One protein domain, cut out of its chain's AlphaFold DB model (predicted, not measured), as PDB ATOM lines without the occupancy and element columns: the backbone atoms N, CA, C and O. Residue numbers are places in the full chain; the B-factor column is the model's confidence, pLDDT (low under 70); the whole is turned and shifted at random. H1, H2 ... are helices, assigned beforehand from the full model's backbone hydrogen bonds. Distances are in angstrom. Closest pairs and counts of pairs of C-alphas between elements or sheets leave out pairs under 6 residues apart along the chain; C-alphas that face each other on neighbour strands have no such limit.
ATOM      1  N   ASP A  86     147.886  92.347 128.126       76.69
ATOM      2  CA  ASP A  86     148.095  92.505 126.686       76.69
ATOM      3  C   ASP A  86     146.795  92.870 125.964       76.69
ATOM      4  O   ASP A  86     146.784  93.768 125.120       76.69
ATOM      5  N   GLU A  87     145.682  92.231 126.335       70.81
ATOM      6  CA  GLU A  87     144.352  92.554 125.812       70.81
ATOM      7  C   GLU A  87     143.949  93.992 126.170       70.81
ATOM      8  O   GLU A  87     143.555  94.767 125.292       70.81
ATOM      9  N   GLN A  88     144.120  94.376 127.440       78.06
ATOM     10  CA  GLN A  88     143.891  95.747 127.894       78.06
ATOM     11  C   GLN A  88     144.726  96.742 127.083       78.06
ATOM     12  O   GLN A  88     144.201  97.748 126.602       78.06
ATOM     13  N   THR A  89     146.016  96.456 126.907       80.94
ATOM     14  CA  THR A  89     146.957  97.319 126.185       80.94
ATOM     15  C   THR A  89     146.561  97.454 124.720       80.94
ATOM     16  O   THR A  89     146.505  98.568 124.203       80.94
ATOM     17  N   ALA A  90     146.218  96.353 124.050       78.00
ATOM     18  CA  ALA A  90     145.772  96.371 122.661       78.00
ATOM     19  C   ALA A  90     144.489  97.199 122.484       78.00
ATOM     20  O   ALA A  90     144.387  97.990 121.542       78.00
ATOM     21  N   TYR A  91     143.534  97.060 123.406       80.56
ATOM     22  CA  TYR A  91     142.292  97.830 123.395       80.56
ATOM     23  C   TYR A  91     142.555  99.327 123.600       80.56
ATOM     24  O   TYR A  91     142.081 100.165 122.831       80.56
ATOM     25  N   CYS A  92     143.378  99.665 124.592       83.19
ATOM     26  CA  CYS A  92     143.765 101.039 124.898       83.19
ATOM     27  C   CYS A  92     144.533 101.691 123.739       83.19
ATOM     28  O   CYS A  92     144.216 102.812 123.346       83.19
ATOM     29  N   GLN A  93     145.463 100.967 123.111       83.75
ATOM     30  CA  GLN A  93     146.168 101.429 121.913       83.75
ATOM     31  C   GLN A  93     145.220 101.657 120.734       83.75
ATOM     32  O   GLN A  93     145.370 102.648 120.028       83.75
ATOM     33  N   CYS A  94     144.236 100.779 120.521       83.12
ATOM     34  CA  CYS A  94     143.253 100.938 119.449       83.12
ATOM     35  C   CYS A  94     142.455 102.243 119.603       83.12
ATOM     36  O   CYS A  94     142.235 102.963 118.624       83.12
ATOM     37  N   LEU A  95     142.070 102.561 120.844       81.56
ATOM     38  CA  LEU A  95     141.233 103.710 121.199       81.56
ATOM     39  C   LEU A  95     142.006 104.994 121.541       81.56
ATOM     40  O   LEU A  95     141.382 106.011 121.825       81.56
ATOM     41  N   SER A  96     143.340 104.980 121.501       89.69
ATOM     42  CA  SER A  96     144.188 106.082 121.998       89.69
ATOM     43  C   SER A  96     143.938 106.454 123.463       89.69
ATOM     44  O   SER A  96     143.948 107.633 123.815       89.69
ATOM     45  N   LEU A  97     143.697 105.462 124.318       89.12
ATOM     46  CA  LEU A  97     143.491 105.660 125.751       89.12
ATOM     47  C   LEU A  97     144.749 105.312 126.550       89.12
ATOM     48  O   LEU A  97     145.375 104.283 126.318       89.12
ATOM     49  N   CYS A  98     145.068 106.142 127.538       91.06
ATOM     50  CA  CYS A  98     146.069 105.896 128.567       91.06
ATOM     51  C   CYS A  98     145.355 105.809 129.934       91.06
ATOM     52  O   CYS A  98     145.106 106.839 130.584       91.06
ATOM     53  N   PRO A  99     144.907 104.601 130.338       81.88
ATOM     54  CA  PRO A  99     144.163 104.412 131.576       81.88
ATOM     55  C   PRO A  99     145.065 104.553 132.809       81.88
ATOM     56  O   PRO A  99     146.283 104.451 132.741       81.88
ATOM     57  N   LYS A 100     144.446 104.751 133.977       84.81
ATOM     58  CA  LYS A 100     145.142 104.673 135.269       84.81
ATOM     59  C   LYS A 100     145.305 103.203 135.710       84.81
ATOM     60  O   LYS A 100     144.411 102.406 135.418       84.81
ATOM     61  N   PRO A 101     146.343 102.857 136.496       87.44
ATOM     62  CA  PRO A 101     147.444 103.720 136.930       87.44
ATOM     63  C   PRO A 101     148.442 103.985 135.796       87.44
ATOM     64  O   PRO A 101     148.722 103.098 134.999       87.44
ATOM     65  N   ARG A 102     148.965 105.212 135.751       90.12
ATOM     66  CA  ARG A 102     149.931 105.651 134.741       90.12
ATOM     67  C   ARG A 102     151.357 105.392 135.203       90.12
ATOM     68  O   ARG A 102     151.652 105.462 136.398       90.12
ATOM     69  N   THR A 103     152.233 105.127 134.248       91.38
ATOM     70  CA  THR A 103     153.682 105.164 134.448       91.38
ATOM     71  C   THR A 103     154.157 106.594 134.728       91.38
ATOM     72  O   THR A 103     153.419 107.562 134.541       91.38
ATOM     73  N   MET A 104     155.403 106.746 135.183       94.38
ATOM     74  CA  MET A 104     155.982 108.068 135.457       94.38
ATOM     75  C   MET A 104     156.003 108.959 134.203       94.38
ATOM     76  O   MET A 104     155.640 110.128 134.288       94.38
ATOM     77  N   GLU A 105     156.346 108.378 133.047       94.38
ATOM     78  CA  GLU A 105     156.368 109.056 131.742       94.38
ATOM     79  C   GLU A 105     154.961 109.515 131.321       94.38
ATOM     80  O   GLU A 105     154.754 110.659 130.922       94.38
ATOM     81  N   GLU A 106     153.962 108.644 131.463       94.25
ATOM     82  CA  GLU A 106     152.568 108.968 131.144       94.25
ATOM     83  C   GLU A 106     151.984 110.021 132.093       94.25
ATOM     84  O   GLU A 106     151.170 110.849 131.687       94.25
ATOM     85  N   GLU A 107     152.387 110.022 133.364       96.44
ATOM     86  CA  GLU A 107     151.935 111.029 134.321       96.44
ATOM     87  C   GLU A 107     152.557 112.404 134.035       96.44
ATOM     88  O   GLU A 107     151.893 113.429 134.195       96.44
ATOM     89  N   GLU A 108     153.797 112.453 133.550       96.75
ATOM     90  CA  GLU A 108     154.406 113.684 133.044       96.75
ATOM     91  C   GLU A 108     153.709 114.175 131.768       96.75
ATOM     92  O   GLU A 108     153.324 115.343 131.683       96.75
ATOM     93  N   ALA A 109     153.430 113.279 130.819       95.94
ATOM     94  CA  ALA A 109     152.655 113.601 129.623       95.94
ATOM     95  C   ALA A 109     151.240 114.111 129.965       95.94
ATOM     96  O   ALA A 109     150.737 115.041 129.332       95.94
ATOM     97  N   PHE A 110     150.604 113.556 131.001       96.56
ATOM     98  CA  PHE A 110     149.334 114.056 131.525       96.56
ATOM     99  C   PHE A 110     149.465 115.477 132.090       96.56
ATOM    100  O   PHE A 110     148.665 116.344 131.741       96.56
ATOM    101  N   LYS A 111     150.496 115.753 132.899       96.50
ATOM    102  CA  LYS A 111     150.770 117.104 133.432       96.50
ATOM    103  C   LYS A 111     151.055 118.125 132.328       96.50
ATOM    104  O   LYS A 111     150.627 119.269 132.442       96.50
ATOM    105  N   ASN A 112     151.706 117.697 131.249       96.38
ATOM    106  CA  ASN A 112     151.988 118.513 130.066       96.38
ATOM    107  C   ASN A 112     150.771 118.682 129.134       96.38
ATOM    108  O   ASN A 112     150.876 119.318 128.086       96.38
ATOM    109  N   GLY A 113     149.613 118.107 129.483       95.62
ATOM    110  CA  GLY A 113     148.374 118.220 128.712       95.62
ATOM    111  C   GLY A 113     148.339 117.372 127.438       95.62
ATOM    112  O   GLY A 113     147.491 117.598 126.576       95.62
ATOM    113  N   TRP A 114     149.241 116.399 127.282       95.81
ATOM    114  CA  TRP A 114     149.243 115.492 126.128       95.81
ATOM    115  C   TRP A 114     148.138 114.444 126.229       95.81
ATOM    116  O   TRP A 114     147.597 114.010 125.211       95.81
ATOM    117  N   ILE A 115     147.816 114.055 127.463       95.06
ATOM    118  CA  ILE A 115     146.771 113.099 127.808       95.06
ATOM    119  C   ILE A 115     145.617 113.877 128.440       95.06
ATOM    120  O   ILE A 115     145.807 114.604 129.413       95.06
ATOM    121  N   ALA A 116     144.411 113.722 127.902       92.31
ATOM    122  CA  ALA A 116     143.216 114.346 128.448       92.31
ATOM    123  C   ALA A 116     142.799 113.720 129.795       92.31
ATOM    124  O   ALA A 116     143.272 112.659 130.207       92.31
ATOM    125  N   VAL A 117     141.869 114.377 130.496       89.94
ATOM    126  CA  VAL A 117     141.351 113.929 131.807       89.94
ATOM    127  C   VAL A 117     140.741 112.526 131.743       89.94
ATOM    128  O   VAL A 117     140.869 111.753 132.691       89.94
ATOM    129  N   ASP A 118     140.119 112.182 130.621       86.00
ATOM    130  CA  ASP A 118     139.546 110.863 130.352       86.00
ATOM    131  C   ASP A 118     140.557 109.842 129.804       86.00
ATOM    132  O   ASP A 118     140.187 108.712 129.493       86.00
ATOM    133  N   GLY A 119     141.836 110.219 129.723       90.25
ATOM    134  CA  GLY A 119     142.921 109.367 129.250       90.25
ATOM    135  C   GLY A 119     143.136 109.407 127.740       90.25
ATOM    136  O   GLY A 119     144.044 108.732 127.265       90.25
ATOM    137  N   PHE A 120     142.346 110.164 126.973       92.62
ATOM    138  CA  PHE A 120     142.497 110.207 125.521       92.62
ATOM    139  C   PHE A 120     143.708 111.038 125.080       92.62
ATOM    140  O   PHE A 120     143.937 112.141 125.578       92.62
ATOM    141  N   VAL A 121     144.450 110.541 124.093       93.38
ATOM    142  CA  VAL A 121     145.556 111.263 123.450       93.38
ATOM    143  C   VAL A 121     145.119 111.654 122.044       93.38
ATOM    144  O   VAL A 121     144.921 110.788 121.195       93.38
ATOM    145  N   SER A 122     144.950 112.946 121.766       91.50
ATOM    146  CA  SER A 122     144.466 113.430 120.461       91.50
ATOM    147  C   SER A 122     145.581 113.592 119.425       91.50
ATOM    148  O   SER A 122     145.418 113.228 118.264       91.50
ATOM    149  N   ASN A 123     146.730 114.123 119.840       92.81
ATOM    150  CA  ASN A 123     147.815 114.485 118.935       92.81
ATOM    151  C   ASN A 123     148.626 113.257 118.492       92.81
ATOM    152  O   ASN A 123     149.145 112.507 119.319       92.81
ATOM    153  N   THR A 124     148.798 113.086 117.180       91.31
ATOM    154  CA  THR A 124     149.540 111.969 116.577       91.31
ATOM    155  C   THR A 124     151.007 111.901 117.001       91.31
ATOM    156  O   THR A 124     151.529 110.802 117.170       91.31
ATOM    157  N   LYS A 125     151.671 113.044 117.216       92.69
ATOM    158  CA  LYS A 125     153.062 113.074 117.691       92.69
ATOM    159  C   LYS A 125     153.156 112.536 119.116       92.69
ATOM    160  O   LYS A 125     153.899 111.598 119.361       92.69
ATOM    161  N   HIS A 126     152.295 113.023 120.010       94.38
ATOM    162  CA  HIS A 126     152.261 112.549 121.395       94.38
ATOM    163  C   HIS A 126     151.906 111.056 121.478       94.38
ATOM    164  O   HIS A 126     152.476 110.333 122.286       94.38
ATOM    165  N   ARG A 127     151.006 110.562 120.609       92.56
ATOM    166  CA  ARG A 127     150.711 109.119 120.488       92.56
ATOM    167  C   ARG A 127     151.963 108.317 120.140       92.56
ATOM    168  O   ARG A 127     152.165 107.246 120.698       92.56
ATOM    169  N   HIS A 128     152.785 108.816 119.220       90.69
ATOM    170  CA  HIS A 128     154.029 108.156 118.837       90.69
ATOM    171  C   HIS A 128     155.027 108.116 120.002       90.69
ATOM    172  O   HIS A 128     155.578 107.055 120.288       90.69
ATOM    173  N   ASP A 129     155.200 109.236 120.705       92.31
ATOM    174  CA  ASP A 129     156.109 109.342 121.855       92.31
ATOM    175  C   ASP A 129     155.671 108.427 123.012       92.31
ATOM    176  O   ASP A 129     156.496 107.781 123.653       92.31
ATOM    177  N   LEU A 130     154.357 108.269 123.198       91.44
ATOM    178  CA  LEU A 130     153.735 107.337 124.147       91.44
ATOM    179  C   LEU A 130     153.629 105.891 123.621       91.44
ATOM    180  O   LEU A 130     152.946 105.061 124.218       91.44
ATOM    181  N   LYS A 131     154.275 105.563 122.494       91.06
ATOM    182  CA  LYS A 131     154.307 104.211 121.899       91.06
ATOM    183  C   LYS A 131     152.919 103.640 121.548       91.06
ATOM    184  O   LYS A 131     152.696 102.427 121.533       91.06
ATOM    185  N   MET A 132     151.960 104.505 121.215       88.00
ATOM    186  CA  MET A 132     150.594 104.145 120.816       88.00
ATOM    187  C   MET A 132     150.492 103.946 119.298       88.00
ATOM    188  O   MET A 132     149.890 104.735 118.572       88.00
ATOM    189  N   HIS A 133     151.095 102.871 118.793       81.12
ATOM    190  CA  HIS A 133     151.264 102.671 117.347       81.12
ATOM    191  C   HIS A 133     150.023 102.130 116.612       81.12
ATOM    192  O   HIS A 133     149.964 102.186 115.388       81.12
ATOM    193  N   LYS A 134     149.032 101.584 117.331       80.56
ATOM    194  CA  LYS A 134     147.877 100.866 116.744       80.56
ATOM    195  C   LYS A 134     146.567 101.656 116.776       80.56
ATOM    196  O   LYS A 134     145.485 101.071 116.748       80.56
ATOM    197  N   VAL A 135     146.665 102.976 116.840       81.69
ATOM    198  CA  VAL A 135     145.507 103.862 116.922       81.69
ATOM    199  C   VAL A 135     144.718 103.843 115.616       81.69
ATOM    200  O   VAL A 135     145.270 104.101 114.549       81.69
ATOM    201  N   ARG A 136     143.411 103.575 115.702       75.50
ATOM    202  CA  ARG A 136     142.513 103.566 114.531       75.50
ATOM    203  C   ARG A 136     141.641 104.808 114.399       75.50
ATOM    204  O   ARG A 136     141.075 105.035 113.335       75.50
ATOM    205  N   PHE A 137     141.531 105.598 115.460       76.88
ATOM    206  CA  PHE A 137     140.593 106.712 115.532       76.88
ATOM    207  C   PHE A 137     141.341 108.040 115.684       76.88
ATOM    208  O   PHE A 137     142.249 108.180 116.506       76.88
ATOM    209  N   GLY A 138     140.979 109.018 114.852       77.50
ATOM    210  CA  GLY A 138     141.470 110.393 114.983       77.50
ATOM    211  C   GLY A 138     140.900 111.062 116.232       77.50
ATOM    212  O   GLY A 138     141.647 111.664 117.002       77.50
ATOM    213  N   ASP A 139     139.610 110.834 116.474       81.38
ATOM    214  CA  ASP A 139     138.815 111.527 117.481       81.38
ATOM    215  C   ASP A 139     138.532 110.686 118.728       81.38
ATOM    216  O   ASP A 139     138.638 109.455 118.735       81.38
ATOM    217  N   ASN A 140     138.137 111.376 119.800       81.75
ATOM    218  CA  ASN A 140     137.780 110.751 121.062       81.75
ATOM    219  C   ASN A 140     136.403 110.083 120.967       81.75
ATOM    220  O   ASN A 140     135.361 110.727 121.119       81.75
ATOM    221  N   LEU A 141     136.404 108.766 120.769       75.88
ATOM    222  CA  LEU A 141     135.179 107.969 120.725       75.88
ATOM    223  C   LEU A 141     134.368 108.048 122.024       75.88
ATOM    224  O   LEU A 141     133.148 107.909 121.979       75.88
ATOM    225  N   LEU A 142     135.001 108.317 123.172       74.88
ATOM    226  CA  LEU A 142     134.277 108.482 124.430       74.88
ATOM    227  C   LEU A 142     133.369 109.714 124.389       74.88
ATOM    228  O   LEU A 142     132.248 109.656 124.886       74.88
TER     229      LEU A 142
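Overview. This is residues 86 to 142 of the 174 residues of the protein "Hypothetical protein" of Rotaria sp. Silwood1 (UniProt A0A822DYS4). Three short helices, H1, H2 and H3, are set at the corners of a triangle round a middle of loop, and none of them packs on another. The long link of residues 112 to 123 swings out from the end of H2, away from H3, and then returns to the start of H3, its C-alphas 4 to 13 A from the mean of all C-alphas, and the last stretch, residues 130 to 142, folds back from H3 past the last turn of H1. The printed part has 57 residues with three named helices in the order H1, H2, H3 and no named strand; the class is all helix, though under half of the residues, 24 of 57, are in named elements. The whole is compact, with a radius of gyration of the C-alphas of 10.1 A, and rounded, spanning 24 by 22 by 20 A.

Along the chain. The longest helix, H1, holds residues 86 to 95 and measures 14.2 A from C-alpha 86 at (148.095, 92.505, 126.686) to C-alpha 95 at (141.233, 103.710, 121.199). H2, residues 104 to 111, measures 10.6 A. H3, residues 124 to 129, measures 8.8 A and ends with C-alpha 129 at (156.109, 109.342, 121.855).

Arrangement. H1 touches no helix and is apart from both H2 and H3. H2 and H3 are apart too, but only just, with their closest C-alphas 8.3 A apart. In H1, H2 and H3 every O i to N i+4 pair is within hydrogen-bond range.

Size, cuts and confidence. The two C-alphas farthest apart are those of Glu 87 and Asn 112, at 27.4 A. The link from H1 to H2 is short, with 8 residues, and that from H2 to H3 is long, with 12. The printed part has no cut. Its mean pLDDT is 87.6, and no printed residue is under 70.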